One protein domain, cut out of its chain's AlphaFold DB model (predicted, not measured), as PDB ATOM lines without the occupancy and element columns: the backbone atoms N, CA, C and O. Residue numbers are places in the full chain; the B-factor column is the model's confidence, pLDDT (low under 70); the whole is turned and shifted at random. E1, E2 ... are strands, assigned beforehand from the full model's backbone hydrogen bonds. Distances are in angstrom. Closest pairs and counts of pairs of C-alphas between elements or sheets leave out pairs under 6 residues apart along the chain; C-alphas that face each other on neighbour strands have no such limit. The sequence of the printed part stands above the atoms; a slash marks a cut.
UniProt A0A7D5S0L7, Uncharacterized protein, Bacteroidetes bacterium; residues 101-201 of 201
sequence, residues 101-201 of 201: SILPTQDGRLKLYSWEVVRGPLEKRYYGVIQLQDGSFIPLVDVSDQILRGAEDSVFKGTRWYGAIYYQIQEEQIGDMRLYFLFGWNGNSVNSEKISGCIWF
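Overview. This is residues 101 to 201 of the 201 residues of an uncharacterized protein of Bacteroidetes bacterium (UniProt A0A7D5S0L7). Two antiparallel sheets lie face to face as a sandwich, an elongated one, with four strands E1 to E4 in one layer and three strands E5 to E7 in the other. The long link of residues 143 to 164 takes the chain from one layer to the other. The printed part has 101 residues, all strand in class, with seven named strands, no named helix, and sheet orders E1 E2 E3 E4 and E5 E6 E7. It is compact, with a radius of gyration of the C-alphas of 13.4 A and spans of 42 by 26 by 20 A.

Along the chain. In the larger sheet, E1 is residues 101 to 104, from C-alpha 101 at (-24.319, 47.577, 19.863); E2, 110 to 118, and E3, 124 to 132, are each 26.6 A long; E4 is 137 to 142. E5, 165 to 174, is 25.8 A long and bends by 58 degrees at residue 168. E6, 177 to 186, is 27.5 A long, and E7, 193 to 199, ends at C-alpha 199 at (-28.487, 38.928, 5.884).

Arrangement. Each sheet is a meander, each strand the antiparallel neighbour of the one before. Within hydrogen-bond range are N 103 and O 112, 2.8 A, for E1 and E2; N 113 and O 129, 2.9 A, for E2 and E3; N 130 and O 138, 2.9 A, for E3 and E4; N 170 and O 181, 2.8 A, for E5 and E6; N 182 and O 197, 2.8 A, for E6 and E7. The sheets' best planes are 14 degrees apart. The closest C-alphas of E2 and E5 are those of Ser 114 and Ile 165, 5.4 A. E4 and E7 are apart.

Size, cuts and confidence. The C-alphas farthest apart, of Gly 120 and Gly 175, are 44.8 A apart. The printed part has no cut. Residues 146 to 158 and 188 to 201 have pLDDT under 70.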
ATOM      1  N   SER A 101     -25.052  48.625  20.562       97.00
ATOM      2  CA  SER A 101     -24.319  47.577  19.863       97.00
ATOM      3  C   SER A 101     -23.720  48.099  18.557       97.00
ATOM      4  O   SER A 101     -24.422  48.663  17.710       97.00
ATOM      5  N   ILE A 102     -22.414  47.879  18.399       97.44
ATOM      6  CA  ILE A 102     -21.638  48.193  17.199       97.44
ATOM      7  C   ILE A 102     -20.788  46.974  16.852       97.44
ATOM      8  O   ILE A 102     -19.838  46.651  17.564       97.44
ATOM      9  N   LEU A 103     -21.113  46.310  15.746       96.31
ATOM     10  CA  LEU A 103     -20.491  45.058  15.330       96.31
ATOM     11  C   LEU A 103     -19.882  45.206  13.931       96.31
ATOM     12  O   LEU A 103     -20.614  45.164  12.939       96.31
ATOM     13  N   PRO A 104     -18.558  45.407  13.820       95.62
ATOM     14  CA  PRO A 104     -17.870  45.285  12.542       95.62
ATOM     15  C   PRO A 104     -17.798  43.815  12.110       95.62
ATOM     16  O   PRO A 104     -17.696  42.922  12.954       95.62
ATOM     17  N   THR A 105     -17.807  43.564  10.803       94.38
ATOM     18  CA  THR A 105     -17.479  42.241  10.259       94.38
ATOM     19  C   THR A 105     -15.973  41.993  10.279       94.38
ATOM     20  O   THR A 105     -15.169  42.924  10.190       94.38
ATOM     21  N   GLN A 106     -15.586  40.726  10.405       91.62
ATOM     22  CA  GLN A 106     -14.211  40.239  10.348       91.62
ATOM     23  C   GLN A 106     -13.565  40.559   8.997       91.62
ATOM     24  O   GLN A 106     -12.392  40.924   8.951       91.62
ATOM     25  N   ASP A 107     -14.334  40.492   7.905       91.25
ATOM     26  CA  ASP A 107     -13.878  40.910   6.578       91.25
ATOM     27  C   ASP A 107     -13.795  42.436   6.376       91.25
ATOM     28  O   ASP A 107     -13.317  42.892   5.335       91.25
ATOM     29  N   GLY A 108     -14.249  43.235   7.350       92.25
ATOM     30  CA  GLY A 108     -14.185  44.696   7.318       92.25
ATOM     31  C   GLY A 108     -15.059  45.358   6.248       92.25
ATOM     32  O   GLY A 108     -14.841  46.530   5.937       92.25
ATOM     33  N   ARG A 109     -16.031  44.638   5.669       93.31
ATOM     34  CA  ARG A 109     -16.897  45.159   4.595       93.31
ATOM     35  C   ARG A 109     -18.095  45.937   5.117       93.31
ATOM     36  O   ARG A 109     -18.576  46.838   4.424       93.31
ATOM     37  N   LEU A 110     -18.579  45.601   6.311       94.06
ATOM     38  CA  LEU A 110     -19.722  46.270   6.915       94.06
ATOM     39  C   LEU A 110     -19.591  46.402   8.433       94.06
ATOM     40  O   LEU A 110     -18.801  45.727   9.093       94.06
ATOM     41  N   LYS A 111     -20.401  47.296   8.990       95.88
ATOM     42  CA  LYS A 111     -20.566  47.495  10.425       95.88
ATOM     43  C   LYS A 111     -22.056  47.603  10.727       95.88
ATOM     44  O   LYS A 111     -22.746  48.449  10.157       95.88
ATOM     45  N   LEU A 112     -22.551  46.727  11.595       95.62
ATOM     46  CA  LEU A 112     -23.923  46.744  12.081       95.62
ATOM     47  C   LEU A 112     -24.001  47.589  13.346       95.62
ATOM     48  O   LEU A 112     -23.267  47.363  14.305       95.62
ATOM     49  N   TYR A 113     -24.940  48.516  13.361       97.06
ATOM     50  CA  TYR A 113     -25.314  49.284  14.533       97.06
ATOM     51  C   TYR A 113     -26.715  48.860  14.951       97.06
ATOM     52  O   TYR A 113     -27.600  48.808  14.096       97.06
ATOM     53  N   SER A 114     -26.930  48.567  16.233       95.81
ATOM     54  CA  SER A 114     -28.263  48.260  16.766       95.81
ATOM     55  C   SER A 114     -28.466  48.828  18.171       95.81
ATOM     56  O   SER A 114     -27.565  48.785  19.010       95.81
ATOM     57  N   TRP A 115     -29.643  49.402  18.412       95.81
ATOM     58  CA  TRP A 115     -30.032  50.001  19.692       95.81
ATOM     59  C   TRP A 115     -31.547  49.924  19.898       95.81
ATOM     60  O   TRP A 115     -32.303  49.633  18.966       95.81
ATOM     61  N   GLU A 116     -31.997  50.183  21.123       93.12
ATOM     62  CA  GLU A 116     -33.412  50.193  21.483       93.12
ATOM     63  C   GLU A 116     -33.804  51.529  22.118       93.12
ATOM     64  O   GLU A 116     -33.013  52.158  22.810       93.12
ATOM     65  N   VAL A 117     -35.041  51.962  21.884       91.44
ATOM     66  CA  VAL A 117     -35.684  53.055  22.620       91.44
ATOM     67  C   VAL A 117     -36.723  52.431  23.540       91.44
ATOM     68  O   VAL A 117     -37.684  51.809  23.072       91.44
ATOM     69  N   VAL A 118     -36.544  52.606  24.849       87.25
ATOM     70  CA  VAL A 118     -37.471  52.096  25.864       87.25
ATOM     71  C   VAL A 118     -38.656  53.054  25.988       87.25
ATOM     72  O   VAL A 118     -38.528  54.161  26.512       87.25
ATOM     73  N   ARG A 119     -39.834  52.634  25.522       84.94
ATOM     74  CA  ARG A 119     -41.078  53.426  25.592       84.94
ATOM     75  C   ARG A 119     -41.875  53.136  26.856       84.94
ATOM     76  O   ARG A 119     -42.545  54.014  27.381       84.94
ATOM     77  N   GLY A 120     -41.722  51.943  27.411       80.38
ATOM     78  CA  GLY A 120     -42.315  51.547  28.680       80.38
ATOM     79  C   GLY A 120     -41.681  50.264  29.213       80.38
ATOM     80  O   GLY A 120     -40.734  49.758  28.614       80.38
ATOM     81  N   PRO A 121     -42.204  49.700  30.315       76.00
ATOM     82  CA  PRO A 121     -41.637  48.500  30.936       76.00
ATOM     83  C   PRO A 121     -41.572  47.279  30.006       76.00
ATOM     84  O   PRO A 121     -40.667  46.463  30.131       76.00
ATOM     85  N   LEU A 122     -42.531  47.160  29.083       75.25
ATOM     86  CA  LEU A 122     -42.656  46.043  28.137       75.25
ATOM     87  C   LEU A 122     -42.753  46.508  26.679       75.25
ATOM     88  O   LEU A 122     -42.997  45.694  25.795       75.25
ATOM     89  N   GLU A 123     -42.602  47.812  26.436       82.56
ATOM     90  CA  GLU A 123     -42.662  48.386  25.096       82.56
ATOM     91  C   GLU A 123     -41.289  48.941  24.744       82.56
ATOM     92  O   GLU A 123     -40.837  49.959  25.284       82.56
ATOM     93  N   LYS A 124     -40.629  48.255  23.818       86.69
ATOM     94  CA  LYS A 124     -39.346  48.667  23.264       86.69
ATOM     95  C   LYS A 124     -39.480  48.809  21.762       86.69
ATOM     96  O   LYS A 124     -40.248  48.096  21.118       86.69
ATOM     97  N   ARG A 125     -38.718  49.738  21.198       87.75
ATOM     98  CA  ARG A 125     -38.577  49.853  19.750       87.75
ATOM     99  C   ARG A 125     -37.125  49.710  19.360       87.75
ATOM    100  O   ARG A 125     -36.285  50.436  19.884       87.75
ATOM    101  N   TYR A 126     -36.855  48.815  18.425       91.62
ATOM    102  CA  TYR A 126     -35.513  48.548  17.949       91.62
ATOM    103  C   TYR A 126     -35.199  49.373  16.710       91.62
ATOM    104  O   TYR A 126     -36.061  49.668  15.878       91.62
ATOM    105  N   TYR A 127     -33.930  49.734  16.592       93.31
ATOM    106  CA  TYR A 127     -33.388  50.451  15.457       93.31
ATOM    107  C   TYR A 127     -32.071  49.811  15.060       93.31
ATOM    108  O   TYR A 127     -31.289  49.386  15.911       93.31
ATOM    109  N   GLY A 128     -31.828  49.760  13.756       94.00
ATOM    110  CA  GLY A 128     -30.587  49.236  13.229       94.00
ATOM    111  C   GLY A 128     -30.179  49.933  11.946       94.00
ATOM    112  O   GLY A 128     -31.014  50.447  11.199       94.00
ATOM    113  N   VAL A 129     -28.878  49.971  11.698       95.50
ATOM    114  CA  VAL A 129     -28.301  50.478  10.453       95.50
ATOM    115  C   VAL A 129     -27.089  49.634  10.107       95.50
ATOM    116  O   VAL A 129     -26.273  49.327  10.973       95.50
ATOM    117  N   ILE A 130     -26.949  49.296   8.832       95.06
ATOM    118  CA  ILE A 130     -25.733  48.690   8.296       95.06
ATOM    119  C   ILE A 130     -24.976  49.771   7.552       95.06
ATOM    120  O   ILE A 130     -25.525  50.385   6.642       95.06
ATOM    121  N   GLN A 131     -23.734  50.015   7.939       96.19
ATOM    122  CA  GLN A 131     -22.826  50.871   7.191       96.19
ATOM    123  C   GLN A 131     -21.861  49.997   6.398       96.19
ATOM    124  O   GLN A 131     -21.283  49.065   6.954       96.19
ATOM    125  N   LEU A 132     -21.687  50.301   5.118       95.12
ATOM    126  CA  LEU A 132     -20.733  49.633   4.244       95.12
ATOM    127  C   LEU A 132     -19.413  50.412   4.205       95.12
ATOM    128  O   LEU A 132     -19.365  51.617   4.464       95.12
ATOM    129  N   GLN A 133     -18.332  49.714   3.861       95.31
ATOM    130  CA  GLN A 133     -16.983  50.280   3.790       95.31
ATOM    131  C   GLN A 133     -16.868  51.469   2.817       95.31
ATOM    132  O   GLN A 133     -16.037  52.353   3.022       95.31
ATOM    133  N   ASP A 134     -17.705  51.512   1.777       93.00
ATOM    134  CA  ASP A 134     -17.763  52.607   0.800       93.00
ATOM    135  C   ASP A 134     -18.437  53.888   1.339       93.00
ATOM    136  O   ASP A 134     -18.501  54.901   0.643       93.00
ATOM    137  N   GLY A 135     -18.921  53.858   2.585       91.94
ATOM    138  CA  GLY A 135     -19.600  54.965   3.254       91.94
ATOM    139  C   GLY A 135     -21.112  54.999   3.029       91.94
ATOM    140  O   GLY A 135     -21.801  55.797   3.673       91.94
ATOM    141  N   SER A 136     -21.657  54.138   2.166       94.19
ATOM    142  CA  SER A 136     -23.103  53.965   2.053       94.19
ATOM    143  C   SER A 136     -23.666  53.280   3.301       94.19
ATOM    144  O   SER A 136     -22.959  52.615   4.062       94.19
ATOM    145  N   PHE A 137     -24.957  53.480   3.564       94.94
ATOM    146  CA  PHE A 137     -25.614  52.871   4.712       94.94
ATOM    147  C   PHE A 137     -27.067  52.510   4.413       94.94
ATOM    148  O   PHE A 137     -27.765  53.200   3.666       94.94
ATOM    149  N   ILE A 138     -27.523  51.427   5.034       93.00
ATOM    150  CA  ILE A 138     -28.840  50.826   4.859       93.00
ATOM    151  C   ILE A 138     -29.561  50.886   6.211       93.00
ATOM    152  O   ILE A 138     -29.177  50.165   7.136       93.00
ATOM    153  N   PRO A 139     -30.585  51.743   6.372       91.44
ATOM    154  CA  PRO A 139     -31.412  51.726   7.570       91.44
ATOM    155  C   PRO A 139     -32.258  50.448   7.608       91.44
ATOM    156  O   PRO A 139     -32.863  50.064   6.605       91.44
ATOM    157  N   LEU A 140     -32.318  49.810   8.773       89.69
ATOM    158  CA  LEU A 140     -33.097  48.602   9.006       89.69
ATOM    159  C   LEU A 140     -34.482  48.965   9.547       89.69
ATOM    160  O   LEU A 140     -34.629  49.783  10.457       89.69
ATOM    161  N   VAL A 141     -35.506  48.361   8.955       81.88
ATOM    162  CA  VAL A 141     -36.910  48.536   9.316       81.88
ATOM    163  C   VAL A 141     -37.321  47.346  10.164       81.88
ATOM    164  O   VAL A 141     -37.411  46.225   9.663       81.88
ATOM    165  N   ASP A 142     -37.571  47.619  11.443       82.31
ATOM    166  CA  ASP A 142     -38.111  46.649  12.387       82.31
ATOM    167  C   ASP A 142     -39.501  46.186  11.924       82.31
ATOM    168  O   ASP A 142     -40.423  46.995  11.795       82.31
ATOM    169  N   VAL A 143     -39.615  44.891  11.629       77.00
ATOM    170  CA  VAL A 143     -40.863  44.206  11.257       77.00
ATOM    171  C   VAL A 143     -41.245  43.130  12.276       77.00
ATOM    172  O   VAL A 143     -41.982  42.206  11.937       77.00
ATOM    173  N   SER A 144     -40.716  43.200  13.504       72.44
ATOM    174  CA  SER A 144     -40.979  42.204  14.555       72.44
ATOM    175  C   SER A 144     -42.468  42.053  14.879       72.44
ATOM    176  O   SER A 144     -42.934  40.942  15.102       72.44
ATOM    177  N   ASP A 145     -43.242  43.134  14.780       71.31
ATOM    178  CA  ASP A 145     -44.700  43.142  14.943       71.31
ATOM    179  C   ASP A 145     -45.461  42.308  13.894       71.31
ATOM    180  O   ASP A 145     -46.591  41.879  14.132       71.31
ATOM    181  N   GLN A 146     -44.850  42.057  12.736       67.50
ATOM    182  CA  GLN A 146     -45.430  41.279  11.639       67.50
ATOM    183  C   GLN A 146     -45.054  39.793  11.694       67.50
ATOM    184  O   GLN A 146     -45.597  39.003  10.916       67.50
ATOM    185  N   ILE A 147     -44.125  39.397  12.568       64.31
ATOM    186  CA  ILE A 147     -43.622  38.023  12.645       64.31
ATOM    187  C   ILE A 147     -44.237  37.340  13.860       64.31
ATOM    188  O   ILE A 147     -43.834  37.553  14.993       64.31
ATOM    189  N   LEU A 148     -45.240  36.499  13.603       57.31
ATOM    190  CA  LEU A 148     -45.979  35.798  14.654       57.31
ATOM    191  C   LEU A 148     -45.277  34.516  15.145       57.31
ATOM    192  O   LEU A 148     -45.568  34.083  16.257       57.31
ATOM    193  N   ARG A 149     -44.412  33.883  14.325       57.31
ATOM    194  CA  ARG A 149     -43.595  32.681  14.633       57.31
ATOM    195  C   ARG A 149     -42.395  32.563  13.677       57.31
ATOM    196  O   ARG A 149     -42.521  32.972  12.524       57.31
ATOM    197  N   GLY A 150     -41.303  31.921  14.113       56.78
ATOM    198  CA  GLY A 150     -40.180  31.515  13.250       56.78
ATOM    199  C   GLY A 150     -39.153  32.614  12.960       56.78
ATOM    200  O   GLY A 150     -38.517  32.596  11.903       56.78
ATOM    201  N   ALA A 151     -39.009  33.595  13.855       58.50
ATOM    202  CA  ALA A 151     -38.009  34.654  13.718       58.50
ATOM    203  C   ALA A 151     -36.571  34.099  13.754       58.50
ATOM    204  O   ALA A 151     -35.689  34.655  13.103       58.50
ATOM    205  N   GLU A 152     -36.367  32.987  14.462       54.94
ATOM    206  CA  GLU A 152     -35.103  32.272  14.656       54.94
ATOM    207  C   GLU A 152     -34.526  31.626  13.385       54.94
ATOM    208  O   GLU A 152     -33.312  31.458  13.290       54.94
ATOM    209  N   ASP A 153     -35.371  31.321  12.396       52.81
ATOM    210  CA  ASP A 153     -34.979  30.651  11.143       52.81
ATOM    211  C   ASP A 153     -35.257  31.526   9.904       52.81
ATOM    212  O   ASP A 153     -35.233  31.066   8.758       52.81
ATOM    213  N   SER A 154     -35.552  32.812  10.115       56.81
ATOM    214  CA  SER A 154     -35.944  33.726   9.043       56.81
ATOM    215  C   SER A 154     -34.737  34.363   8.345       56.81
ATOM    216  O   SER A 154     -33.882  35.005   8.958       56.81
ATOM    217  N   VAL A 155     -34.698  34.252   7.012       56.78
ATOM    218  CA  VAL A 155     -33.768  35.010   6.159       56.78
ATOM    219  C   VAL A 155     -34.393  36.361   5.834       56.78
ATOM    220  O   VAL A 155     -35.431  36.444   5.172       56.78
ATOM    221  N   PHE A 156     -33.747  37.433   6.276       62.94
ATOM    222  CA  PHE A 156     -34.227  38.787   6.054       62.94
ATOM    223  C   PHE A 156     -33.610  39.366   4.781       62.94
ATOM    224  O   PHE A 156     -32.399  39.308   4.571       62.94
ATOM    225  N   LYS A 157     -34.456  39.905   3.895       57.66
ATOM    226  CA  LYS A 157     -34.032  40.485   2.614       57.66
ATOM    227  C   LYS A 157     -34.240  41.996   2.602       57.66
ATOM    228  O   LYS A 157     -35.334  42.487   2.886       57.66
ATOM    229  N   GLY A 158     -33.210  42.717   2.163       66.38
ATOM    230  CA  GLY A 158     -33.251  44.168   2.002       66.38
ATOM    231  C   GLY A 158     -33.271  44.889   3.346       66.38
ATOM    232  O   GLY A 158     -32.452  44.614   4.211       66.38
ATOM    233  N   THR A 159     -34.200  45.828   3.513       71.81
ATOM    234  CA  THR A 159     -34.327  46.642   4.733       71.81
ATOM    235  C   THR A 159     -35.205  45.991   5.799       71.81
ATOM    236  O   THR A 159     -35.262  46.501   6.912       71.81
ATOM    237  N   ARG A 160     -35.913  44.894   5.482       73.12
ATOM    238  CA  ARG A 160     -36.731  44.167   6.463       73.12
ATOM    239  C   ARG A 160     -35.806  43.517   7.475       73.12
ATOM    240  O   ARG A 160     -34.845  42.872   7.078       73.12
ATOM    241  N   TRP A 161     -36.112  43.666   8.751       81.88
ATOM    242  CA  TRP A 161     -35.232  43.243   9.826       81.88
ATOM    243  C   TRP A 161     -36.049  42.908  11.069       81.88
ATOM    244  O   TRP A 161     -37.015  43.604  11.381       81.88
ATOM    245  N   TYR A 162     -35.683  41.844  11.779       81.06
ATOM    246  CA  TYR A 162     -36.265  41.590  13.091       81.06
ATOM    247  C   TYR A 162     -35.577  42.475  14.120       81.06
ATOM    248  O   TYR A 162     -34.381  42.321  14.362       81.06
ATOM    249  N   GLY A 163     -36.319  43.415  14.702       86.75
ATOM    250  CA  GLY A 163     -35.788  44.337  15.692       86.75
ATOM    251  C   GLY A 163     -35.122  43.623  16.861       86.75
ATOM    252  O   GLY A 163     -35.781  42.877  17.575       86.75
ATOM    253  N   ALA A 164     -33.823  43.832  17.059       89.25
ATOM    254  CA  ALA A 164     -33.079  43.247  18.172       89.25
ATOM    255  C   ALA A 164     -31.792  44.030  18.457       89.25
ATOM    256  O   ALA A 164     -31.272  44.733  17.586       89.25
ATOM    257  N   ILE A 165     -31.236  43.862  19.659       92.12
ATOM    258  CA  ILE A 165     -29.840  44.218  19.935       92.12
ATOM    259  C   ILE A 165     -28.971  43.027  19.566       92.12
ATOM    260  O   ILE A 165     -29.057  41.969  20.193       92.12
ATOM    261  N   TYR A 166     -28.127  43.191  18.558       92.75
ATOM    262  CA  TYR A 166     -27.211  42.140  18.136       92.75
ATOM    263  C   TYR A 166     -25.946  42.182  18.976       92.75
ATOM    264  O   TYR A 166     -25.468  43.255  19.318       92.75
ATOM    265  N   TYR A 167     -25.373  41.033  19.304       93.75
ATOM    266  CA  TYR A 167     -24.114  40.958  20.056       93.75
ATOM    267  C   TYR A 167     -23.024  40.194  19.303       93.75
ATOM    268  O   TYR A 167     -21.863  40.232  19.703       93.75
ATOM    269  N   GLN A 168     -23.376  39.511  18.211       92.75
ATOM    270  CA  GLN A 168     -22.421  38.755  17.413       92.75
ATOM    271  C   GLN A 168     -22.840  38.700  15.943       92.75
ATOM    272  O   GLN A 168     -24.023  38.568  15.623       92.75
ATOM    273  N   ILE A 169     -21.834  38.764  15.069       92.25
ATOM    274  CA  ILE A 169     -21.941  38.472  13.639       92.25
ATOM    275  C   ILE A 169     -21.004  37.310  13.327       92.25
ATOM    276  O   ILE A 169     -19.841  37.327  13.734       92.25
ATOM    277  N   GLN A 170     -21.508  36.309  12.614       90.69
ATOM    278  CA  GLN A 170     -20.719  35.214  12.067       90.69
ATOM    279  C   GLN A 170     -20.783  35.248  10.544       90.69
ATOM    280  O   GLN A 170     -21.851  35.390   9.954       90.69
ATOM    281  N   GLU A 171     -19.621  35.132   9.922       90.50
ATOM    282  CA  GLU A 171     -19.463  35.139   8.475       90.50
ATOM    283  C   GLU A 171     -19.319  33.723   7.957       90.50
ATOM    284  O   GLU A 171     -18.503  32.960   8.464       90.50
ATOM    285  N   GLU A 172     -20.074  33.403   6.915       89.00
ATOM    286  CA  GLU A 172     -19.961  32.132   6.215       89.00
ATOM    287  C   GLU A 172     -19.932  32.367   4.706       89.00
ATOM    288  O   GLU A 172     -20.618  33.239   4.165       89.00
ATOM    289  N   GLN A 173     -19.135  31.563   4.011       88.44
ATOM    290  CA  GLN A 173     -19.032  31.581   2.557       88.44
ATOM    291  C   GLN A 173     -19.645  30.283   2.018       88.44
ATOM    292  O   GLN A 173     -19.116  29.197   2.253       88.44
ATOM    293  N   ILE A 174     -20.751  30.392   1.279       85.56
ATOM    294  CA  ILE A 174     -21.425  29.256   0.641       85.56
ATOM    295  C   ILE A 174     -21.333  29.438  -0.874       85.56
ATOM    296  O   ILE A 174     -22.079  30.211  -1.477       85.56
ATOM    297  N   GLY A 175     -20.384  28.734  -1.496       87.94
ATOM    298  CA  GLY A 175     -20.028  28.959  -2.899       87.94
ATOM    299  C   GLY A 175     -19.537  30.394  -3.112       87.94
ATOM    300  O   GLY A 175     -18.690  30.883  -2.364       87.94
ATOM    301  N   ASP A 176     -20.112  31.091  -4.090       86.00
ATOM    302  CA  ASP A 176     -19.786  32.496  -4.372       86.00
ATOM    303  C   ASP A 176     -20.544  33.488  -3.470       86.00
ATOM    304  O   ASP A 176     -20.261  34.687  -3.484       86.00
ATOM    305  N   MET A 177     -21.492  33.008  -2.658       81.06
ATOM    306  CA  MET A 177     -22.316  33.849  -1.796       81.06
ATOM    307  C   MET A 177     -21.702  33.985  -0.403       81.06
ATOM    308  O   MET A 177     -21.324  32.996   0.227       81.06
ATOM    309  N   ARG A 178     -21.650  35.221   0.101       84.62
ATOM    310  CA  ARG A 178     -21.279  35.512   1.487       84.62
ATOM    311  C   ARG A 178     -22.520  35.787   2.318       84.62
ATOM    312  O   ARG A 178     -23.370  36.582   1.920       84.62
ATOM    313  N   LEU A 179     -22.601  35.134   3.468       86.12
ATOM    314  CA  LEU A 179     -23.701  35.248   4.410       86.12
ATOM    315  C   LEU A 179     -23.188  35.809   5.732       86.12
ATOM    316  O   LEU A 179     -22.123  35.422   6.213       86.12
ATOM    317  N   TYR A 180     -23.983  36.697   6.321       87.62
ATOM    318  CA  TYR A 180     -23.752  37.239   7.650       87.62
ATOM    319  C   TYR A 180     -24.884  36.767   8.562       87.62
ATOM    320  O   TYR A 180     -26.033  37.204   8.434       87.62
ATOM    321  N   PHE A 181     -24.556  35.860   9.475       86.81
ATOM    322  CA  PHE A 181     -25.448  35.400  10.527       86.81
ATOM    323  C   PHE A 181     -25.369  36.354  11.706       86.81
ATOM    324  O   PHE A 181     -24.292  36.630  12.231       86.81
ATOM    325  N   LEU A 182     -26.517  36.866  12.120       87.94
ATOM    326  CA  LEU A 182     -26.639  37.830  13.192       87.94
ATOM    327  C   LEU A 182     -27.300  37.177  14.399       87.94
ATOM    328  O   LEU A 182     -28.393  36.622  14.284       87.94
ATOM    329  N   PHE A 183     -26.669  37.307  15.561       87.50
ATOM    330  CA  PHE A 183     -27.204  36.817  16.827       87.50
ATOM    331  C   PHE A 183     -27.565  37.987  17.729       87.50
ATOM    332  O   PHE A 183     -26.723  38.852  18.000       87.50
ATOM    333  N   GLY A 184     -28.818  38.024  18.168       89.12
ATOM    334  CA  GLY A 184     -29.343  39.147  18.931       89.12
ATOM    335  C   GLY A 184     -30.428  38.777  19.926       89.12
ATOM    336  O   GLY A 184     -30.884  37.636  20.007       89.12
ATOM    337  N   TRP A 185     -30.815  39.782  20.704       85.75
ATOM    338  CA  TRP A 185     -31.858  39.715  21.715       85.75
ATOM    339  C   TRP A 185     -32.954  40.735  21.376       85.75
ATOM    340  O   TRP A 185     -32.683  41.934  21.283       85.75
ATOM    341  N   ASN A 186     -34.193  40.258  21.224       85.25
ATOM    342  CA  ASN A 186     -35.403  41.082  21.274       85.25
ATOM    343  C   ASN A 186     -36.125  40.906  22.628       85.25
ATOM    344  O   ASN A 186     -36.475  39.794  23.030       85.25
ATOM    345  N   GLY A 187     -36.283  42.002  23.367       78.00
ATOM    346  CA  GLY A 187     -36.959  42.065  24.664       78.00
ATOM    347  C   GLY A 187     -38.371  42.651  24.603       78.00
ATOM    348  O   GLY A 187     -38.892  43.049  25.643       78.00
ATOM    349  N   ASN A 188     -38.964  42.769  23.415       69.50
ATOM    350  CA  ASN A 188     -40.372  43.107  23.237       69.50
ATOM    351  C   ASN A 188     -41.193  41.828  23.486       69.50
ATOM    352  O   ASN A 188     -40.977  40.822  22.817       69.50
ATOM    353  N   SER A 189     -42.147  41.885  24.420       56.59
ATOM    354  CA  SER A 189     -42.981  40.777  24.938       56.59
ATOM    355  C   SER A 189     -42.492  40.087  26.225       56.59
ATOM    356  O   SER A 189     -41.357  40.227  26.670       56.59
ATOM    357  N   VAL A 190     -43.420  39.352  26.853       49.62
ATOM    358  CA  VAL A 190     -43.239  38.610  28.119       49.62
ATOM    359  C   VAL A 190     -42.185  37.501  28.005       49.62
ATOM    360  O   VAL A 190     -41.654  37.057  29.020       49.62
ATOM    361  N   ASN A 191     -41.875  37.084  26.776       46.53
ATOM    362  CA  ASN A 191     -40.824  36.130  26.470       46.53
ATOM    363  C   ASN A 191     -39.732  36.862  25.691       46.53
ATOM    364  O   ASN A 191     -39.906  37.218  24.532       46.53
ATOM    365  N   SER A 192     -38.589  37.077  26.336       54.91
ATOM    366  CA  SER A 192     -37.369  37.487  25.648       54.91
ATOM    367  C   SER A 192     -36.938  36.402  24.663       54.91
ATOM    368  O   SER A 192     -36.757  35.250  25.073       54.91
ATOM    369  N   GLU A 193     -36.712  36.766  23.405       64.44
ATOM    370  CA  GLU A 193     -36.315  35.819  22.364       64.44
ATOM    371  C   GLU A 193     -34.847  36.019  21.980       64.44
ATOM    372  O   GLU A 193     -34.386  37.139  21.725       64.44
ATOM    373  N   LYS A 194     -34.103  34.908  21.938       59.94
ATOM    374  CA  LYS A 194     -32.825  34.846  21.224       59.94
ATOM    375  C   LYS A 194     -33.137  34.658  19.749       59.94
ATOM    376  O   LYS A 194     -33.871  33.737  19.405       59.94
ATOM    377  N   ILE A 195     -32.556  35.497  18.902       60.44
ATOM    378  CA  ILE A 195     -32.773  35.442  17.456       60.44
ATOM    379  C   ILE A 195     -31.464  35.127  16.755       60.44
ATOM    380  O   ILE A 195     -30.444  35.771  17.010       60.44
ATOM    381  N   SER A 196     -31.528  34.166  15.840       57.56
ATOM    382  CA  SER A 196     -30.597  34.005  14.730       57.56
ATOM    383  C   SER A 196     -31.258  34.555  13.469       57.56
ATOM    384  O   SER A 196     -32.342  34.134  13.093       57.56
ATOM    385  N   GLY A 197     -30.633  35.539  12.832       58.12
ATOM    386  CA  GLY A 197     -31.058  36.052  11.529       58.12
ATOM    387  C   GLY A 197     -29.937  35.902  10.511       58.12
ATOM    388  O   GLY A 197     -28.770  35.822  10.881       58.12
ATOM    389  N   CYS A 198     -30.268  35.900   9.223       53.03
ATOM    390  CA  CYS A 198     -29.275  35.934   8.148       53.03
ATOM    391  C   CYS A 198     -29.528  37.140   7.244       53.03
ATOM    392  O   CYS A 198     -30.669  37.366   6.830       53.03
ATOM    393  N   ILE A 199     -28.464  37.873   6.904       62.28
ATOM    394  CA  ILE A 199     -28.487  38.928   5.884       62.28
ATOM    395  C   ILE A 199     -27.370  38.685   4.862       62.28
ATOM    396  O   ILE A 199     -26.312  38.147   5.190       62.28
ATOM    397  N   TRP A 200     -27.616  39.065   3.611       56.12
ATOM    398  CA  TRP A 200     -26.677  38.964   2.495       56.12
ATOM    399  C   TRP A 200     -26.742  40.235   1.640       56.12
ATOM    400  O   TRP A 200     -27.812  40.844   1.526       56.12
ATOM    401  N   PHE A 201     -25.607  40.626   1.057       56.94
ATOM    402  CA  PHE A 201     -25.440  41.816   0.212       56.94
ATOM    403  C   PHE A 201     -24.578  41.492  -1.004       56.94
ATOM    404  O   PHE A 201     -23.600  40.726  -0.833       56.94
TER     405      PHE A 201